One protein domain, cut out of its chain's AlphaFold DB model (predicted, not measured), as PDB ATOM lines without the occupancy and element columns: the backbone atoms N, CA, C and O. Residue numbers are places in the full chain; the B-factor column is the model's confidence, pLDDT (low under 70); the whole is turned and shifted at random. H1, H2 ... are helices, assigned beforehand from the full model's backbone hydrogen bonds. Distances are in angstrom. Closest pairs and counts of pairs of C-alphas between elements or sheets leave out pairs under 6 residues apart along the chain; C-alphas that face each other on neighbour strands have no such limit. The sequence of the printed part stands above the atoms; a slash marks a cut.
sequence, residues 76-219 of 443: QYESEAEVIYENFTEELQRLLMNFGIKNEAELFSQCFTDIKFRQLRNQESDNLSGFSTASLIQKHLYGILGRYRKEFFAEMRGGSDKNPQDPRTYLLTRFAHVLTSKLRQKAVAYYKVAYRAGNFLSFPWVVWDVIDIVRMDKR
ATOM      1  N   GLN A  76      -9.779  22.836  18.452       89.75
ATOM      2  CA  GLN A  76      -9.426  22.434  19.820       89.75
ATOM      3  C   GLN A  76      -9.646  23.550  20.851       89.75
ATOM      4  O   GLN A  76      -9.808  23.262  22.032       89.75
ATOM      5  N   TYR A  77      -9.641  24.808  20.403       87.94
ATOM      6  CA  TYR A  77      -9.800  25.998  21.241       87.94
ATOM      7  C   TYR A  77     -11.191  26.632  21.111       87.94
ATOM      8  O   TYR A  77     -11.421  27.709  21.656       87.94
ATOM      9  N   GLU A  78     -12.115  26.001  20.381       90.44
ATOM     10  CA  GLU A  78     -13.446  26.551  20.112       90.44
ATOM     11  C   GLU A  78     -14.277  26.689  21.393       90.44
ATOM     12  O   GLU A  78     -14.763  27.777  21.685       90.44
ATOM     13  N   SER A  79     -14.345  25.637  22.215       91.12
ATOM     14  CA  SER A  79     -15.120  25.645  23.464       91.12
ATOM     15  C   SER A  79     -14.611  26.667  24.482       91.12
ATOM     16  O   SER A  79     -15.395  27.324  25.164       91.12
ATOM     17  N   GLU A  80     -13.292  26.839  24.579       90.81
ATOM     18  CA  GLU A  80     -12.690  27.862  25.435       90.81
ATOM     19  C   GLU A  80     -13.008  29.272  24.913       90.81
ATOM     20  O   GLU A  80     -13.379  30.163  25.680       90.81
ATOM     21  N   ALA A  81     -12.900  29.469  23.596       90.31
ATOM     22  CA  ALA A  81     -13.189  30.741  22.952       90.31
ATOM     23  C   ALA A  81     -14.662  31.149  23.099       90.31
ATOM     24  O   ALA A  81     -14.926  32.333  23.291       90.31
ATOM     25  N   GLU A  82     -15.601  30.201  23.052       92.12
ATOM     26  CA  GLU A  82     -17.031  30.443  23.284       92.12
ATOM     27  C   GLU A  82     -17.298  30.987  24.689       92.12
ATOM     28  O   GLU A  82     -17.912  32.044  24.823       92.12
ATOM     29  N   VAL A  83     -16.753  30.350  25.729       93.00
ATOM     30  CA  VAL A  83     -16.930  30.803  27.120       93.00
ATOM     31  C   VAL A  83     -16.354  32.208  27.326       93.00
ATOM     32  O   VAL A  83     -16.961  33.063  27.974       93.00
ATOM     33  N   ILE A  84     -15.171  32.479  26.768       91.56
ATOM     34  CA  ILE A  84     -14.529  33.793  26.892       91.56
ATOM     35  C   ILE A  84     -15.301  34.851  26.092       91.56
ATOM     36  O   ILE A  84     -15.459  35.978  26.568       91.56
ATOM     37  N   TYR A  85     -15.811  34.490  24.912       92.00
ATOM     38  CA  TYR A  85     -16.661  35.353  24.100       92.00
ATOM     39  C   TYR A  85     -17.950  35.712  24.845       92.00
ATOM     40  O   TYR A  85     -18.246  36.895  24.973       92.00
ATOM     41  N   GLU A  86     -18.667  34.743  25.416       92.12
ATOM     42  CA  GLU A  86     -19.880  34.994  26.204       92.12
ATOM     43  C   GLU A  86     -19.609  35.977  27.348       92.12
ATOM     44  O   GLU A  86     -20.246  37.030  27.422       92.12
ATOM     45  N   ASN A  87     -18.571  35.724  28.151       92.12
ATOM     46  CA  ASN A  87     -18.160  36.627  29.228       92.12
ATOM     47  C   ASN A  87     -17.852  38.047  28.721       92.12
ATOM     48  O   ASN A  87     -18.250  39.036  29.343       92.12
ATOM     49  N   PHE A  88     -17.151  38.162  27.588       91.81
ATOM     50  CA  PHE A  88     -16.846  39.448  26.963       91.81
ATOM     51  C   PHE A  88     -18.118  40.176  26.515       91.81
ATOM     52  O   PHE A  88     -18.275  41.370  26.782       91.81
ATOM     53  N   THR A  89     -19.038  39.462  25.862       91.25
ATOM     54  CA  THR A  89     -20.298  40.036  25.383       91.25
ATOM     55  C   THR A  89     -21.180  40.520  26.525       91.25
ATOM     56  O   THR A  89     -21.715  41.625  26.442       91.25
ATOM     57  N   GLU A  90     -21.273  39.769  27.626       92.00
ATOM     58  CA  GLU A  90     -22.027  40.189  28.806       92.00
ATOM     59  C   GLU A  90     -21.465  41.475  29.413       92.00
ATOM     60  O   GLU A  90     -22.214  42.386  29.772       92.00
ATOM     61  N   GLU A  91     -20.143  41.582  29.542       91.69
ATOM     62  CA  GLU A  91     -19.519  42.786  30.085       91.69
ATOM     63  C   GLU A  91     -19.678  44.001  29.178       91.69
ATOM     64  O   GLU A  91     -19.963  45.102  29.662       91.69
ATOM     65  N   LEU A  92     -19.528  43.816  27.866       90.81
ATOM     66  CA  LEU A  92     -19.715  44.892  26.904       90.81
ATOM     67  C   LEU A  92     -21.186  45.330  26.866       90.81
ATOM     68  O   LEU A  92     -21.472  46.526  26.854       90.81
ATOM     69  N   GLN A  93     -22.124  44.389  26.972       90.56
ATOM     70  CA  GLN A  93     -23.548  44.683  27.097       90.56
ATOM     71  C   GLN A  93     -23.866  45.433  28.397       90.56
ATOM     72  O   GLN A  93     -24.600  46.422  28.356       90.56
ATOM     73  N   ARG A  94     -23.274  45.048  29.538       90.88
ATOM     74  CA  ARG A  94     -23.383  45.807  30.800       90.88
ATOM     75  C   ARG A  94     -22.872  47.237  30.625       90.88
ATOM     76  O   ARG A  94     -23.519  48.169  31.093       90.88
ATOM     77  N   LEU A  95     -21.752  47.433  29.926       88.50
ATOM     78  CA  LEU A  95     -21.216  48.766  29.638       88.50
ATOM     79  C   LEU A  95     -22.186  49.588  28.773       88.50
ATOM     80  O   LEU A  95     -22.515  50.719  29.131       88.50
ATOM     81  N   LEU A  96     -22.692  49.019  27.677       87.69
ATOM     82  CA  LEU A  96     -23.668  49.681  26.805       87.69
ATOM     83  C   LEU A  96     -24.947  50.054  27.568       87.69
ATOM     84  O   LEU A  96     -25.414  51.187  27.461       87.69
ATOM     85  N   MET A  97     -25.475  49.147  28.399       87.00
ATOM     86  CA  MET A  97     -26.668  49.382  29.219       87.00
ATOM     87  C   MET A  97     -26.448  50.464  30.282       87.00
ATOM     88  O   MET A  97     -27.302  51.336  30.438       87.00
ATOM     89  N   ASN A  98     -25.300  50.450  30.967       84.62
ATOM     90  CA  ASN A  98     -24.967  51.425  32.010       84.62
ATOM     91  C   ASN A  98     -24.872  52.853  31.461       84.62
ATOM     92  O   ASN A  98     -25.296  53.795  32.128       84.62
ATOM     93  N   PHE A  99     -24.332  53.018  30.248       80.00
ATOM     94  CA  PHE A  99     -24.188  54.328  29.606       80.00
ATOM     95  C   PHE A  99     -25.327  54.679  28.633       80.00
ATOM     96  O   PHE A  99     -25.410  55.809  28.145       80.00
ATOM     97  N   GLY A 100     -26.244  53.740  28.387       80.12
ATOM     98  CA  GLY A 100     -27.360  53.896  27.458       80.12
ATOM     99  C   GLY A 100     -26.940  54.036  25.993       80.12
ATOM    100  O   GLY A 100     -27.673  54.664  25.233       80.12
ATOM    101  N   ILE A 101     -25.780  53.487  25.622       82.56
ATOM    102  CA  ILE A 101     -25.239  53.484  24.255       82.56
ATOM    103  C   ILE A 101     -25.978  52.414  23.444       82.56
ATOM    104  O   ILE A 101     -26.253  51.333  23.964       82.56
ATOM    105  N   LYS A 102     -26.324  52.705  22.183       78.19
ATOM    106  CA  LYS A 102     -27.188  51.819  21.384       78.19
ATOM    107  C   LYS A 102     -26.404  50.673  20.754       78.19
ATOM    108  O   LYS A 102     -26.809  49.524  20.875       78.19
ATOM    109  N   ASN A 103     -25.283  51.001  20.109       81.50
ATOM    110  CA  ASN A 103     -24.545  50.067  19.263       81.50
ATOM    111  C   ASN A 103     -23.061  50.000  19.646       81.50
ATOM    112  O   ASN A 103     -22.465  50.988  20.076       81.50
ATOM    113  N   GLU A 104     -22.433  48.856  19.373       86.06
ATOM    114  CA  GLU A 104     -20.982  48.658  19.495       86.06
ATOM    115  C   GLU A 104     -20.185  49.693  18.674       86.06
ATOM    116  O   GLU A 104     -19.193  50.245  19.144       86.06
ATOM    117  N   ALA A 105     -20.662  50.042  17.474       81.19
ATOM    118  CA  ALA A 105     -20.021  51.042  16.620       81.19
ATOM    119  C   ALA A 105     -19.927  52.431  17.281       81.19
ATOM    120  O   ALA A 105     -18.910  53.115  17.134       81.19
ATOM    121  N   GLU A 106     -20.944  52.851  18.043       82.44
ATOM    122  CA  GLU A 106     -20.907  54.117  18.790       82.44
ATOM    123  C   GLU A 106     -19.856  54.063  19.906       82.44
ATOM    124  O   GLU A 106     -19.119  55.028  20.115       82.44
ATOM    125  N   LEU A 107     -19.735  52.910  20.575       84.94
ATOM    126  CA  LEU A 107     -18.773  52.693  21.655       84.94
ATOM    127  C   LEU A 107     -17.324  52.834  21.166       84.94
ATOM    128  O   LEU A 107     -16.521  53.511  21.810       84.94
ATOM    129  N   PHE A 108     -16.992  52.239  20.018       83.31
ATOM    130  CA  PHE A 108     -15.631  52.279  19.473       83.31
ATOM    131  C   PHE A 108     -15.304  53.574  18.726       83.31
ATOM    132  O   PHE A 108     -14.182  54.070  18.835       83.31
ATOM    133  N   SER A 109     -16.265  54.146  17.995       79.88
ATOM    134  CA  SER A 109     -16.068  55.433  17.312       79.88
ATOM    135  C   SER A 109     -16.028  56.622  18.273       79.88
ATOM    136  O   SER A 109     -15.575  57.697  17.881       79.88
ATOM    137  N   GLN A 110     -16.508  56.447  19.513       74.62
ATOM    138  CA  GLN A 110     -16.689  57.510  20.514       74.62
ATOM    139  C   GLN A 110     -17.611  58.639  20.020       74.62
ATOM    140  O   GLN A 110     -17.654  59.727  20.595       74.62
ATOM    141  N   CYS A 111     -18.364  58.380  18.952       74.38
ATOM    142  CA  CYS A 111     -19.325  59.299  18.371       74.38
ATOM    143  C   CYS A 111     -20.713  58.934  18.900       74.38
ATOM    144  O   CYS A 111     -21.495  58.255  18.240       74.38
ATOM    145  N   PHE A 112     -20.991  59.350  20.134       75.88
ATOM    146  CA  PHE A 112     -22.237  59.014  20.814       75.88
ATOM    147  C   PHE A 112     -23.394  59.895  20.325       75.88
ATOM    148  O   PHE A 112     -23.301  61.122  20.385       75.88
ATOM    149  N   THR A 113     -24.489  59.280  19.869       67.69
ATOM    150  CA  THR A 113     -25.689  60.011  19.427       67.69
ATOM    151  C   THR A 113     -26.582  60.404  20.603       67.69
ATOM    152  O   THR A 113     -26.921  61.573  20.755       67.69
ATOM    153  N   ASP A 114     -26.906  59.442  21.469       63.19
ATOM    154  CA  ASP A 114     -27.763  59.617  22.642       63.19
ATOM    155  C   ASP A 114     -27.151  58.898  23.852       63.19
ATOM    156  O   ASP A 114     -27.362  57.704  24.047       63.19
ATOM    157  N   ILE A 115     -26.423  59.617  24.708       63.59
ATOM    158  CA  ILE A 115     -25.996  59.072  26.004       63.59
ATOM    159  C   ILE A 115     -27.121  59.323  27.015       63.59
ATOM    160  O   ILE A 115     -27.436  60.471  27.344       63.59
ATOM    161  N   LYS A 116     -27.739  58.266  27.556       57.53
ATOM    162  CA  LYS A 116     -28.802  58.399  28.569       57.53
ATOM    163  C   LYS A 116     -28.228  58.659  29.967       57.53
ATOM    164  O   LYS A 116     -28.428  57.860  30.871       57.53
ATOM    165  N   PHE A 117     -27.602  59.811  30.206       53.09
ATOM    166  CA  PHE A 117     -27.288  60.251  31.576       53.09
ATOM    167  C   PHE A 117     -28.275  61.308  32.068       53.09
ATOM    168  O   PHE A 117     -28.037  62.512  32.033       53.09
ATOM    169  N   ARG A 118     -29.410  60.832  32.594       47.22
ATOM    170  CA  ARG A 118     -30.356  61.664  33.358       47.22
ATOM    171  C   ARG A 118     -29.850  61.964  34.784       47.22
ATOM    172  O   ARG A 118     -30.381  62.862  35.422       47.22
ATOM    173  N   GLN A 119     -28.830  61.256  35.281       44.62
ATOM    174  CA  GLN A 119     -28.406  61.317  36.693       44.62
ATOM    175  C   GLN A 119     -27.234  62.267  37.004       44.62
ATOM    176  O   GLN A 119     -27.092  62.644  38.158       44.62
ATOM    177  N   LEU A 120     -26.459  62.734  36.014       46.22
ATOM    178  CA  LEU A 120     -25.416  63.759  36.230       46.22
ATOM    179  C   LEU A 120     -25.873  65.178  35.863       46.22
ATOM    180  O   LEU A 120     -25.235  66.147  36.236       46.22
ATOM    181  N   ARG A 121     -27.025  65.344  35.200       42.16
ATOM    182  CA  ARG A 121     -27.538  66.675  34.821       42.16
ATOM    183  C   ARG A 121     -27.964  67.535  36.023       42.16
ATOM    184  O   ARG A 121     -28.109  68.744  35.881       42.16
ATOM    185  N   ASN A 122     -28.185  66.924  37.189       43.84
ATOM    186  CA  ASN A 122     -28.566  67.645  38.406       43.84
ATOM    187  C   ASN A 122     -27.366  68.099  39.246       43.84
ATOM    188  O   ASN A 122     -27.561  68.844  40.202       43.84
ATOM    189  N   GLN A 123     -26.148  67.691  38.887       47.53
ATOM    190  CA  GLN A 123     -24.933  68.183  39.510       47.53
ATOM    191  C   GLN A 123     -24.013  68.668  38.395       47.53
ATOM    192  O   GLN A 123     -23.381  67.882  37.707       47.53
ATOM    193  N   GLU A 124     -23.988  69.990  38.255       39.97
ATOM    194  CA  GLU A 124     -23.057  70.772  37.443       39.97
ATOM    195  C   GLU A 124     -23.542  71.121  36.031       39.97
ATOM    196  O   GLU A 124     -23.490  70.375  35.055       39.97
ATOM    197  N   SER A 125     -23.934  72.386  35.940       46.97
ATOM    198  CA  SER A 125     -23.846  73.262  34.781       46.97
ATOM    199  C   SER A 125     -22.407  73.431  34.256       46.97
ATOM    200  O   SER A 125     -22.027  74.544  33.901       46.97
ATOM    201  N   ASP A 126     -21.608  72.361  34.200       52.03
ATOM    202  CA  ASP A 126     -20.216  72.415  33.758       52.03
ATOM    203  C   ASP A 126     -20.050  71.729  32.403       52.03
ATOM    204  O   ASP A 126     -20.226  70.518  32.222       52.03
ATOM    205  N   ASN A 127     -19.646  72.544  31.430       51.00
ATOM    206  CA  ASN A 127     -19.378  72.176  30.040       51.00
ATOM    207  C   ASN A 127     -18.208  71.167  29.871       51.00
ATOM    208  O   ASN A 127     -17.862  70.821  28.744       51.00
ATOM    209  N   LEU A 128     -17.606  70.678  30.966       54.06
ATOM    210  CA  LEU A 128     -16.555  69.647  30.986       54.06
ATOM    211  C   LEU A 128     -17.080  68.217  31.232       54.06
ATOM    212  O   LEU A 128     -16.342  67.249  31.033       54.06
ATOM    213  N   SER A 129     -18.345  68.052  31.624       55.12
ATOM    214  CA  SER A 129     -18.920  66.742  31.979       55.12
ATOM    215  C   SER A 129     -18.950  65.738  30.810       55.12
ATOM    216  O   SER A 129     -18.730  64.544  31.015       55.12
ATOM    217  N   GLY A 130     -19.139  66.202  29.568       54.38
ATOM    218  CA  GLY A 130     -19.142  65.350  28.367       54.38
ATOM    219  C   GLY A 130     -17.772  64.754  28.006       54.38
ATOM    220  O   GLY A 130     -17.681  63.588  27.630       54.38
ATOM    221  N   PHE A 131     -16.687  65.516  28.185       59.56
ATOM    222  CA  PHE A 131     -15.323  65.007  27.986       59.56
ATOM    223  C   PHE A 131     -14.933  64.007  29.075       59.56
ATOM    224  O   PHE A 131     -14.271  63.005  28.794       59.56
ATOM    225  N   SER A 132     -15.378  64.254  30.309       66.38
ATOM    226  CA  SER A 132     -15.142  63.353  31.435       66.38
ATOM    227  C   SER A 132     -15.842  62.004  31.233       66.38
ATOM    228  O   SER A 132     -15.206  60.960  31.346       66.38
ATOM    229  N   THR A 133     -17.117  61.992  30.825       72.50
ATOM    230  CA  THR A 133     -17.862  60.738  30.605       72.50
ATOM    231  C   THR A 133     -17.321  59.926  29.433       72.50
ATOM    232  O   THR A 133     -17.124  58.722  29.584       72.50
ATOM    233  N   ALA A 134     -16.989  60.562  28.306       76.12
ATOM    234  CA  ALA A 134     -16.344  59.884  27.181       76.12
ATOM    235  C   ALA A 134     -14.998  59.258  27.587       76.12
ATOM    236  O   ALA A 134     -14.720  58.105  27.256       76.12
ATOM    237  N   SER A 135     -14.196  59.981  28.374       77.75
ATOM    238  CA  SER A 135     -12.913  59.485  28.889       77.75
ATOM    239  C   SER A 135     -13.092  58.323  29.873       77.75
ATOM    240  O   SER A 135     -12.307  57.375  29.859       77.75
ATOM    241  N   LEU A 136     -14.138  58.352  30.706       81.94
ATOM    242  CA  LEU A 136     -14.482  57.252  31.610       81.94
ATOM    243  C   LEU A 136     -14.912  56.004  30.835       81.94
ATOM    244  O   LEU A 136     -14.376  54.927  31.089       81.94
ATOM    245  N   ILE A 137     -15.818  56.146  29.859       83.88
ATOM    246  CA  ILE A 137     -16.246  55.048  28.976       83.88
ATOM    247  C   ILE A 137     -15.028  54.441  28.282       83.88
ATOM    248  O   ILE A 137     -14.855  53.224  28.277       83.88
ATOM    249  N   GLN A 138     -14.143  55.287  27.758       82.88
ATOM    250  CA  GLN A 138     -12.920  54.862  27.097       82.88
ATOM    251  C   GLN A 138     -11.986  54.096  28.046       82.88
ATOM    252  O   GLN A 138     -11.460  53.046  27.681       82.88
ATOM    253  N   LYS A 139     -11.801  54.581  29.279       83.81
ATOM    254  CA  LYS A 139     -10.995  53.891  30.294       83.81
ATOM    255  C   LYS A 139     -11.592  52.529  30.654       83.81
ATOM    256  O   LYS A 139     -10.841  51.564  30.782       83.81
ATOM    257  N   HIS A 140     -12.916  52.436  30.781       85.44
ATOM    258  CA  HIS A 140     -13.609  51.168  31.006       85.44
ATOM    259  C   HIS A 140     -13.426  50.209  29.825       85.44
ATOM    260  O   HIS A 140     -13.009  49.074  30.040       85.44
ATOM    261  N   LEU A 141     -13.640  50.672  28.590       87.94
ATOM    262  CA  LEU A 141     -13.449  49.877  27.375       87.94
ATOM    263  C   LEU A 141     -12.017  49.334  27.267       87.94
ATOM    264  O   LEU A 141     -11.821  48.133  27.095       87.94
ATOM    265  N   TYR A 142     -11.003  50.193  27.416       84.88
ATOM    266  CA  TYR A 142      -9.605  49.753  27.383       84.88
ATOM    267  C   TYR A 142      -9.239  48.854  28.566       84.88
ATOM    268  O   TYR A 142      -8.381  47.986  28.420       84.88
ATOM    269  N   GLY A 143      -9.883  49.023  29.723       84.75
ATOM    270  CA  GLY A 143      -9.743  48.117  30.860       84.75
ATOM    271  C   GLY A 143     -10.234  46.706  30.536       84.75
ATOM    272  O   GLY A 143      -9.499  45.746  30.761       84.75
ATOM    273  N   ILE A 144     -11.432  46.596  29.948       88.06
ATOM    274  CA  ILE A 144     -12.026  45.329  29.495       88.06
ATOM    275  C   ILE A 144     -11.105  44.672  28.463       88.06
ATOM    276  O   ILE A 144     -10.579  43.586  28.704       88.06
ATOM    277  N   LEU A 145     -10.823  45.364  27.354       87.38
ATOM    278  CA  LEU A 145      -9.967  44.845  26.282       87.38
ATOM    279  C   LEU A 145      -8.579  44.452  26.809       87.38
ATOM    280  O   LEU A 145      -8.043  43.404  26.452       87.38
ATOM    281  N   GLY A 146      -7.989  45.282  27.672       82.12
ATOM    282  CA  GLY A 146      -6.681  45.036  28.264       82.12
ATOM    283  C   GLY A 146      -6.659  43.787  29.141       82.12
ATOM    284  O   GLY A 146      -5.685  43.040  29.093       82.12
ATOM    285  N   ARG A 147      -7.726  43.521  29.904       86.25
ATOM    286  CA  ARG A 147      -7.842  42.319  30.739       86.25
ATOM    287  C   ARG A 147      -7.920  41.051  29.889       86.25
ATOM    288  O   ARG A 147      -7.119  40.150  30.112       86.25
ATOM    289  N   TYR A 148      -8.785  41.021  28.874       87.94
ATOM    290  CA  TYR A 148      -8.885  39.873  27.961       87.94
ATOM    291  C   TYR A 148      -7.607  39.664  27.144       87.94
ATOM    292  O   TYR A 148      -7.191  38.532  26.916       87.94
ATOM    293  N   ARG A 149      -6.919  40.747  26.759       85.31
ATOM    294  CA  ARG A 149      -5.604  40.640  26.114       85.31
ATOM    295  C   ARG A 149      -4.573  40.019  27.054       85.31
ATOM    296  O   ARG A 149      -3.798  39.173  26.624       85.31
ATOM    297  N   LYS A 150      -4.559  40.414  28.334       82.38
ATOM    298  CA  LYS A 150      -3.657  39.821  29.334       82.38
ATOM    299  C   LYS A 150      -3.946  38.341  29.532       82.38
ATOM    300  O   LYS A 150      -3.003  37.564  29.536       82.38
ATOM    301  N   GLU A 151      -5.214  37.970  29.657       84.56
ATOM    302  CA  GLU A 151      -5.656  36.581  29.800       84.56
ATOM    303  C   GLU A 151      -5.237  35.726  28.598       84.56
ATOM    304  O   GLU A 151      -4.627  34.676  28.774       84.56
ATOM    305  N   PHE A 152      -5.422  36.235  27.376       85.00
ATOM    306  CA  PHE A 152      -4.990  35.553  26.156       85.00
ATOM    307  C   PHE A 152      -3.481  35.252  26.137       85.00
ATOM    308  O   PHE A 152      -3.062  34.177  25.713       85.00
ATOM    309  N   PHE A 153      -2.647  36.183  26.616       80.38
ATOM    310  CA  PHE A 153      -1.192  35.996  26.682       80.38
ATOM    311  C   PHE A 153      -0.695  35.405  28.017       80.38
ATOM    312  O   PHE A 153       0.509  35.160  28.148       80.38
ATOM    313  N   ALA A 154      -1.576  35.165  28.995       77.69
ATOM    314  CA  ALA A 154      -1.204  34.703  30.334       77.69
ATOM    315  C   ALA A 154      -0.610  33.291  30.308       77.69
ATOM    316  O   ALA A 154       0.397  33.037  30.960       77.69
ATOM    317  N   GLU A 155      -1.172  32.400  29.489       67.62
ATOM    318  CA  GLU A 155      -0.712  31.009  29.339       67.62
ATOM    319  C   GLU A 155       0.737  30.896  28.853       67.62
ATOM    320  O   GLU A 155       1.417  29.905  29.107       67.62
ATOM    321  N   MET A 156       1.218  31.918  28.145       61.12
ATOM    322  CA  MET A 156       2.534  31.929  27.508       61.12
ATOM    323  C   MET A 156       3.555  32.768  28.277       61.12
ATOM    324  O   MET A 156       4.758  32.540  28.158       61.12
ATOM    325  N   ARG A 157       3.101  33.738  29.081       56.09
ATOM    326  CA  ARG A 157       3.969  34.548  29.937       56.09
ATOM    327  C   ARG A 157       4.017  33.957  31.339       56.09
ATOM    328  O   ARG A 157       3.217  34.303  32.199       56.09
ATOM    329  N   GLY A 158       5.052  33.163  31.604       42.59
ATOM    330  CA  GLY A 158       5.517  32.926  32.968       42.59
ATOM    331  C   GLY A 158       5.974  34.239  33.620       42.59
ATOM    332  O   GLY A 158       7.137  34.608  33.520       42.59
ATOM    333  N   GLY A 159       5.048  34.976  34.241       38.06
ATOM    334  CA  GLY A 159       5.319  35.912  35.341       38.06
ATOM    335  C   GLY A 159       6.268  37.098  35.104       38.06
ATOM    336  O   GLY A 159       6.837  37.593  36.070       38.06
ATOM    337  N   SER A 160       6.466  37.591  33.879       38.84
ATOM    338  CA  SER A 160       7.262  38.812  33.650       38.84
ATOM    339  C   SER A 160       6.369  40.059  33.609       38.84
ATOM    340  O   SER A 160       6.020  40.574  32.539       38.84
ATOM    341  N   ASP A 161       6.030  40.549  34.802       45.50
ATOM    342  CA  ASP A 161       5.389  41.838  35.062       45.50
ATOM    343  C   ASP A 161       6.286  43.008  34.629       45.50
ATOM    344  O   ASP A 161       7.115  43.529  35.371       45.50
ATOM    345  N   LYS A 162       6.056  43.501  33.418       46.50
ATOM    346  CA  LYS A 162       6.098  44.945  33.184       46.50
ATOM    347  C   LYS A 162       4.703  45.331  32.745       46.50
ATOM    348  O   LYS A 162       4.421  45.396  31.553       46.50
ATOM    349  N   ASN A 163       3.806  45.486  33.718       46.97
ATOM    350  CA  ASN A 163       2.510  46.104  33.477       46.97
ATOM    351  C   ASN A 163       2.783  47.502  32.906       46.97
ATOM    352  O   ASN A 163       3.320  48.340  33.635       46.97
ATOM    353  N   PRO A 164       2.453  47.798  31.636       52.22
ATOM    354  CA  PRO A 164       2.348  49.193  31.253       52.22
ATOM    355  C   PRO A 164       1.285  49.817  32.161       52.22
ATOM    356  O   PRO A 164       0.205  49.250  32.346       52.22
ATOM    357  N   GLN A 165       1.615  50.955  32.771       54.91
ATOM    358  CA  GLN A 165       0.698  51.649  33.679       54.91
ATOM    359  C   GLN A 165      -0.611  52.056  32.980       54.91
ATOM    360  O   GLN A 165      -1.626  52.250  33.646       54.91
ATOM    361  N   ASP A 166      -0.599  52.133  31.644       60.94
ATOM    362  CA  ASP A 166      -1.758  52.453  30.819       60.94
ATOM    363  C   ASP A 166      -2.256  51.222  30.017       60.94
ATOM    364  O   ASP A 166      -1.517  50.689  29.173       60.94
ATOM    365  N   PRO A 167      -3.513  50.773  30.227       59.69
ATOM    366  CA  PRO A 167      -4.165  49.733  29.426       59.69
ATOM    367  C   PRO A 167      -4.148  50.004  27.916       59.69
ATOM    368  O   PRO A 167      -4.070  49.065  27.121       59.69
ATOM    369  N   ARG A 168      -4.173  51.280  27.503       60.53
ATOM    370  CA  ARG A 168      -4.160  51.665  26.086       60.53
ATOM    371  C   ARG A 168      -2.846  51.287  25.407       60.53
ATOM    372  O   ARG A 168      -2.852  50.727  24.313       60.53
ATOM    373  N   THR A 169      -1.721  51.537  26.070       60.59
ATOM    374  CA  THR A 169      -0.386  51.192  25.560       60.59
ATOM    375  C   THR A 169      -0.235  49.682  25.398       60.59
ATOM    376  O   THR A 169       0.327  49.215  24.408       60.59
ATOM    377  N   TYR A 170      -0.802  48.896  26.317       64.50
ATOM    378  CA  TYR A 170      -0.772  47.433  26.239       64.50
ATOM    379  C   TYR A 170      -1.527  46.877  25.023       64.50
ATOM    380  O   TYR A 170      -1.037  45.972  24.346       64.50
ATOM    381  N   LEU A 171      -2.704  47.432  24.722       60.94
ATOM    382  CA  LEU A 171      -3.521  47.033  23.571       60.94
ATOM    383  C   LEU A 171      -2.845  47.327  22.231       60.94
ATOM    384  O   LEU A 171      -3.003  46.576  21.269       60.94
ATOM    385  N   LEU A 172      -2.074  48.412  22.184       61.59
ATOM    386  CA  LEU A 172      -1.329  48.827  20.999       61.59
ATOM    387  C   LEU A 172       0.017  48.097  20.851       61.59
ATOM    388  O   LEU A 172       0.598  48.109  19.767       61.59
ATOM    389  N   THR A 173       0.516  47.446  21.906       62.78
ATOM    390  CA  THR A 173       1.793  46.717  21.871       62.78
ATOM    391  C   THR A 173       1.635  45.424  21.073       62.78
ATOM    392  O   THR A 173       0.856  44.560  21.468       62.78
ATOM    393  N   ARG A 174       2.385  45.258  19.976       61.69
ATOM    394  CA  ARG A 174       2.390  44.014  19.184       61.69
ATOM    395  C   ARG A 174       3.258  42.942  19.847       61.69
ATOM    396  O   ARG A 174       4.409  43.213  20.181       61.69
ATOM    397  N   PHE A 175       2.761  41.710  19.946       61.00
ATOM    398  CA  PHE A 175       3.518  40.570  20.491       61.00
ATOM    399  C   PHE A 175       4.019  39.613  19.398       61.00
ATOM    400  O   PHE A 175       3.886  38.396  19.501       61.00
ATOM    401  N   ALA A 176       4.623  40.161  18.338       53.59
ATOM    402  CA  ALA A 176       5.086  39.374  17.189       53.59
ATOM    403  C   ALA A 176       6.194  38.352  17.532       53.59
ATOM    404  O   ALA A 176       6.275  37.311  16.881       53.59
ATOM    405  N   HIS A 177       7.005  38.621  18.565       50.69
ATOM    406  CA  HIS A 177       8.133  37.779  18.997       50.69
ATOM    407  C   HIS A 177       7.711  36.525  19.793       50.69
ATOM    408  O   HIS A 177       8.483  35.584  19.906       50.69
ATOM    409  N   VAL A 178       6.476  36.453  20.311       56.03
ATOM    410  CA  VAL A 178       6.027  35.357  21.210       56.03
ATOM    411  C   VAL A 178       5.060  34.384  20.513       56.03
ATOM    412  O   VAL A 178       4.308  33.655  21.153       56.03
ATOM    413  N   LEU A 179       5.012  34.383  19.177       64.81
ATOM    414  CA  LEU A 179       3.908  33.761  18.442       64.81
ATOM    415  C   LEU A 179       4.076  32.247  18.204       64.81
ATOM    416  O   LEU A 179       4.477  31.816  17.120       64.81
ATOM    417  N   THR A 180       3.686  31.436  19.187       73.25
ATOM    418  CA  THR A 180       3.585  29.968  19.064       73.25
ATOM    419  C   THR A 180       2.411  29.548  18.172       73.25
ATOM    420  O   THR A 180       1.397  30.242  18.097       73.25
ATOM    421  N   SER A 181       2.512  28.383  17.517       77.56
ATOM    422  CA  SER A 181       1.431  27.789  16.705       77.56
ATOM    423  C   SER A 181       0.092  27.715  17.452       77.56
ATOM    424  O   SER A 181      -0.933  28.105  16.900       77.56
ATOM    425  N   LYS A 182       0.125  27.331  18.734       82.00
ATOM    426  CA  LYS A 182      -1.035  27.291  19.640       82.00
ATOM    427  C   LYS A 182      -1.756  28.638  19.762       82.00
ATOM    428  O   LYS A 182      -2.970  28.703  19.611       82.00
ATOM    429  N   LEU A 183      -1.017  29.736  19.959       82.75
ATOM    430  CA  LEU A 183      -1.607  31.079  20.064       82.75
ATOM    431  C   LEU A 183      -2.287  31.506  18.765       82.75
ATOM    432  O   LEU A 183      -3.324  32.160  18.789       82.75
ATOM    433  N   ARG A 184      -1.710  31.137  17.618       83.56
ATOM    434  CA  ARG A 184      -2.316  31.441  16.319       83.56
ATOM    435  C   ARG A 184      -3.634  30.693  16.136       83.56
ATOM    436  O   ARG A 184      -4.607  31.296  15.700       83.56
ATOM    437  N   GLN A 185      -3.670  29.412  16.504       87.56
ATOM    438  CA  GLN A 185      -4.886  28.593  16.479       87.56
ATOM    439  C   GLN A 185      -5.966  29.175  17.401       87.56
ATOM    440  O   GLN A 185      -7.095  29.371  16.958       87.56
ATOM    441  N   LYS A 186      -5.599  29.558  18.632       89.06
ATOM    442  CA  LYS A 186      -6.502  30.211  19.594       89.06
ATOM    443  C   LYS A 186      -7.055  31.544  19.069       89.06
ATOM    444  O   LYS A 186      -8.252  31.792  19.149       89.06
ATOM    445  N   ALA A 187      -6.214  32.383  18.457       88.69
ATOM    446  CA  ALA A 187      -6.646  33.656  17.869       88.69
ATOM    447  C   ALA A 187      -7.632  33.471  16.698       88.69
ATOM    448  O   ALA A 187      -8.594  34.229  16.572       88.69
ATOM    449  N   VAL A 188      -7.414  32.460  15.851       89.75
ATOM    450  CA  VAL A 188      -8.346  32.113  14.764       89.75
ATOM    451  C   VAL A 188      -9.674  31.600  15.324       89.75
ATOM    452  O   VAL A 188     -10.723  31.979  14.805       89.75
ATOM    453  N   ALA A 189      -9.649  30.810  16.403       90.38
ATOM    454  CA  ALA A 189     -10.866  30.375  17.087       90.38
ATOM    455  C   ALA A 189     -11.682  31.577  17.596       90.38
ATOM    456  O   ALA A 189     -12.870  31.671  17.302       90.38
ATOM    457  N   TYR A 190     -11.036  32.560  18.236       90.62
ATOM    458  CA  TYR A 190     -11.699  33.787  18.706       90.62
ATOM    459  C   TYR A 190     -12.367  34.554  17.556       90.62
ATOM    460  O   TYR A 190     -13.492  35.035  17.695       90.62
ATOM    461  N   TYR A 191     -11.684  34.653  16.410       91.06
ATOM    462  CA  TYR A 191     -12.228  35.282  15.207       91.06
ATOM    463  C   TYR A 191     -13.467  34.549  14.682       91.06
ATOM    464  O   TYR A 191     -14.511  35.171  14.485       91.06
ATOM    465  N   LYS A 192     -13.377  33.228  14.496       89.31
ATOM    466  CA  LYS A 192     -14.475  32.421  13.953       89.31
ATOM    467  C   LYS A 192     -15.695  32.408  14.872       89.31
ATOM    468  O   LYS A 192     -16.803  32.574  14.371       89.31
ATOM    469  N   VAL A 193     -15.507  32.268  16.184       90.00
ATOM    470  CA  VAL A 193     -16.605  32.267  17.166       90.00
ATOM    471  C   VAL A 193     -17.372  33.590  17.133       90.00
ATOM    472  O   VAL A 193     -18.590  33.587  16.961       90.00
ATOM    473  N   ALA A 194     -16.673  34.729  17.190       88.38
ATOM    474  CA  ALA A 194     -17.327  36.039  17.192       88.38
ATOM    475  C   ALA A 194     -18.118  36.315  15.902       88.38
ATOM    476  O   ALA A 194     -19.256  36.780  15.950       88.38
ATOM    477  N   TYR A 195     -17.535  35.998  14.742       87.00
ATOM    478  CA  TYR A 195     -18.168  36.255  13.444       87.00
ATOM    479  C   TYR A 195     -19.294  35.262  13.121       87.00
ATOM    480  O   TYR A 195     -20.214  35.619  12.393       87.00
ATOM    481  N   ARG A 196     -19.273  34.048  13.691       85.50
ATOM    482  CA  ARG A 196     -20.406  33.106  13.626       85.50
ATOM    483  C   ARG A 196     -21.562  33.527  14.526       85.50
ATOM    484  O   ARG A 196     -22.713  33.382  14.127       85.50
ATOM    485  N   ALA A 197     -21.263  34.032  15.723       82.69
ATOM    486  CA  ALA A 197     -22.279  34.480  16.669       82.69
ATOM    487  C   ALA A 197     -22.949  35.794  16.234       82.69
ATOM    488  O   ALA A 197     -24.116  36.009  16.543       82.69
ATOM    489  N   GLY A 198     -22.224  36.686  15.549       76.38
ATOM    490  CA  GLY A 198     -22.774  37.895  14.922       76.38
ATOM    491  C   GLY A 198     -23.236  39.006  15.877       76.38
ATOM    492  O   GLY A 198     -23.626  40.070  15.406       76.38
ATOM    493  N   ASN A 199     -23.177  38.797  17.197       76.31
ATOM    494  CA  ASN A 199     -23.674  39.762  18.187       76.31
ATOM    495  C   ASN A 199     -22.692  40.916  18.453       76.31
ATOM    496  O   ASN A 199     -23.102  42.074  18.467       76.31
ATOM    497  N   PHE A 200     -21.409  40.611  18.672       83.69
ATOM    498  CA  PHE A 200     -20.365  41.608  18.934       83.69
ATOM    499  C   PHE A 200     -19.094  41.267  18.157       83.69
ATOM    500  O   PHE A 200     -18.434  40.258  18.413       83.69
ATOM    501  N   LEU A 201     -18.730  42.126  17.206       85.81
ATOM    502  CA  LEU A 201     -17.642  41.863  16.260       85.81
ATOM    503  C   LEU A 201     -16.288  42.409  16.736       85.81
ATOM    504  O   LEU A 201     -15.271  42.170  16.078       85.81
ATOM    505  N   SER A 202     -16.242  43.119  17.870       87.06
ATOM    506  CA  SER A 202     -14.992  43.655  18.421       87.06
ATOM    507  C   SER A 202     -14.151  42.653  19.201       87.06
ATOM    508  O   SER A 202     -12.975  42.924  19.444       87.06
ATOM    509  N   PHE A 203     -14.694  41.493  19.577       88.62
ATOM    510  CA  PHE A 203     -13.951  40.508  20.367       88.62
ATOM    511  C   PHE A 203     -12.602  40.111  19.729       88.62
ATOM    512  O   PHE A 203     -11.572  40.179  20.407       88.62
ATOM    513  N   PRO A 204     -12.520  39.823  18.412       88.44
ATOM    514  CA  PRO A 204     -11.250  39.476  17.775       88.44
ATOM    515  C   PRO A 204     -10.262  40.649  17.703       88.44
ATOM    516  O   PRO A 204      -9.066  40.436  17.504       88.44
ATOM    517  N   TRP A 205     -10.711  41.895  17.895       87.94
ATOM    518  CA  TRP A 205      -9.826  43.064  17.898       87.94
ATOM    519  C   TRP A 205      -8.901  43.079  19.113       87.94
ATOM    520  O   TRP A 205      -7.850  43.708  19.062       87.94
ATOM    521  N   VAL A 206      -9.230  42.340  20.178       86.56
ATOM    522  CA  VAL A 206      -8.329  42.119  21.321       86.56
ATOM    523  C   VAL A 206      -7.004  41.497  20.868       86.56
ATOM    524  O   VAL A 206      -5.960  41.791  21.454       86.56
ATOM    525  N   VAL A 207      -7.031  40.689  19.803       86.75
ATOM    526  CA  VAL A 207      -5.901  39.892  19.299       86.75
ATOM    527  C   VAL A 207      -5.582  40.227  17.830       86.75
ATOM    528  O   VAL A 207      -5.104  39.396  17.052       86.75
ATOM    529  N   TRP A 208      -5.850  41.474  17.434       84.31
ATOM    530  CA  TRP A 208      -5.709  41.954  16.056       84.31
ATOM    531  C   TRP A 208      -4.314  41.709  15.458       84.31
ATOM    532  O   TRP A 208      -4.185  41.445  14.265       84.31
ATOM    533  N   ASP A 209      -3.270  41.783  16.281       77.75
ATOM    534  CA  ASP A 209      -1.875  41.639  15.878       77.75
ATOM    535  C   ASP A 209      -1.530  40.208  15.464       77.75
ATOM    536  O   ASP A 209      -0.829  39.999  14.474       77.75
ATOM    537  N   VAL A 210      -2.058  39.218  16.183       80.75
ATOM    538  CA  VAL A 210      -1.873  37.797  15.857       80.75
ATOM    539  C   VAL A 210      -2.660  37.438  14.604       80.75
ATOM    540  O   VAL A 210      -2.129  36.768  13.719       80.75
ATOM    541  N   ILE A 211      -3.899  37.930  14.500       84.25
ATOM    542  CA  ILE A 211      -4.755  37.711  13.329       84.25
ATOM    543  C   ILE A 211      -4.110  38.310  12.078       84.25
ATOM    544  O   ILE A 211      -4.095  37.658  11.036       84.25
ATOM    545  N   ASP A 212      -3.527  39.510  12.168       78.75
ATOM    546  CA  ASP A 212      -2.826  40.130  11.040       78.75
ATOM    547  C   ASP A 212      -1.662  39.255  10.559       78.75
ATOM    548  O   ASP A 212      -1.521  39.037   9.361       78.75
ATOM    549  N   ILE A 213      -0.883  38.660  11.470       75.19
ATOM    550  CA  ILE A 213       0.218  37.754  11.103       75.19
ATOM    551  C   ILE A 213      -0.305  36.511  10.374       75.19
ATOM    552  O   ILE A 213       0.206  36.174   9.308       75.19
ATOM    553  N   VAL A 214      -1.347  35.859  10.903       79.06
ATOM    554  CA  VAL A 214      -1.972  34.691  10.251       79.06
ATOM    555  C   VAL A 214      -2.478  35.053   8.858       79.06
ATOM    556  O   VAL A 214      -2.252  34.330   7.887       79.06
ATOM    557  N   ARG A 215      -3.106  36.222   8.748       79.62
ATOM    558  CA  ARG A 215      -3.625  36.737   7.491       79.62
ATOM    559  C   ARG A 215      -2.502  37.031   6.494       79.62
ATOM    560  O   ARG A 215      -2.661  36.757   5.310       79.62
ATOM    561  N   MET A 216      -1.372  37.584   6.937       68.94
ATOM    562  CA  MET A 216      -0.218  37.856   6.071       68.94
ATOM    563  C   MET A 216       0.445  36.578   5.554       68.94
ATOM    564  O   MET A 216       0.901  36.583   4.414       68.94
ATOM    565  N   ASP A 217       0.458  35.501   6.344       68.44
ATOM    566  CA  ASP A 217       1.026  34.210   5.935       68.44
ATOM    567  C   ASP A 217       0.220  33.569   4.781       68.44
ATOM    568  O   ASP A 217       0.799  32.918   3.911       68.44
ATOM    569  N   LYS A 218      -1.108  33.772   4.740       67.31
ATOM    570  CA  LYS A 218      -2.015  33.152   3.749       67.31
ATOM    571  C   LYS A 218      -2.425  34.040   2.578       67.31
ATOM    572  O   LYS A 218      -2.951  33.530   1.588       67.31
ATOM    573  N   ARG A 219      -2.235  35.359   2.668       62.94
ATOM    574  CA  ARG A 219      -2.625  36.268   1.583       62.94
ATOM    575  C   ARG A 219      -1.837  35.939   0.309       62.94
ATOM    576  O   ARG A 219      -0.604  35.999   0.336       62.94
TER     577      ARG A 219
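AT A GLANCE: This is residues 76 to 219 of the 443 residues of the protein "RNA-directed RNA polymerase" of Panagrellus redivivus (UniProt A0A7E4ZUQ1). Two long helices, H1 and H3, run side by side in opposite ways; H5 packs on the first part of H1, and H6 packs on H5 and on the later part of H3. The short H4 packs on H3, the short H2 sits near the other end of the long pair, and residues 122 to 128 stick out. The printed part has 144 residues with six named helices, H1 to H6 in order, and no named strand: all helix, mostly crossed in packing. It is elongated, 55 by 35 by 27 A, and only just compact, close to loose, with a radius of gyration of the C-alphas of 17.2 A.

IN THESE COORDINATES: H1, residues 76 to 99, begins at C-alpha 76 (-9.426, 22.434, 19.820) and is 36.5 A long. H2 is residues 104 to 109. H3, residues 129 to 154, is 36.6 A long. H4 is residues 167 to 172. H5, residues 181 to 197, is 24.6 A long. H6, residues 203 to 218, is 21.7 A long, has a kink of 69 degrees near residue 210, and ends at C-alpha 218 (-2.015, 33.152, 3.749).

HOW THE PARTS SIT: H1 and H3 are close but not clearly touching, at a shallow tilt of 13 degrees; their closest C-alphas, Glu 91 and Ile 144, are 7.9 A apart. H1, with residues 77 to 85 alone, touches H5, closest C-alphas Ala 81 and Tyr 190 at 5.4 A. H5 touches H6, closest C-alphas Tyr 191 and Pro 204 at 5.0 A. H3 touches H6, closest C-alphas Arg 149 and Val 206 at 5.7 A, and H4, closest C-alphas Gly 146 and Pro 167 at 5.5 A. H2 and H3 are near each other. Every O i to N i+4 pair is within hydrogen-bond range in H2, H3, H4 and H5; in H1 19 of 20 are, in H6 9 of 12.

THE WHOLE: The C-alphas farthest apart, Asn 122 and Lys 218, are 55.6 A apart. The printed part has no cut; the links H2 to H3 and H3 to H4 are long. Residues 113 to 132, 155 to 179 and 216 to 219 are under pLDDT 70.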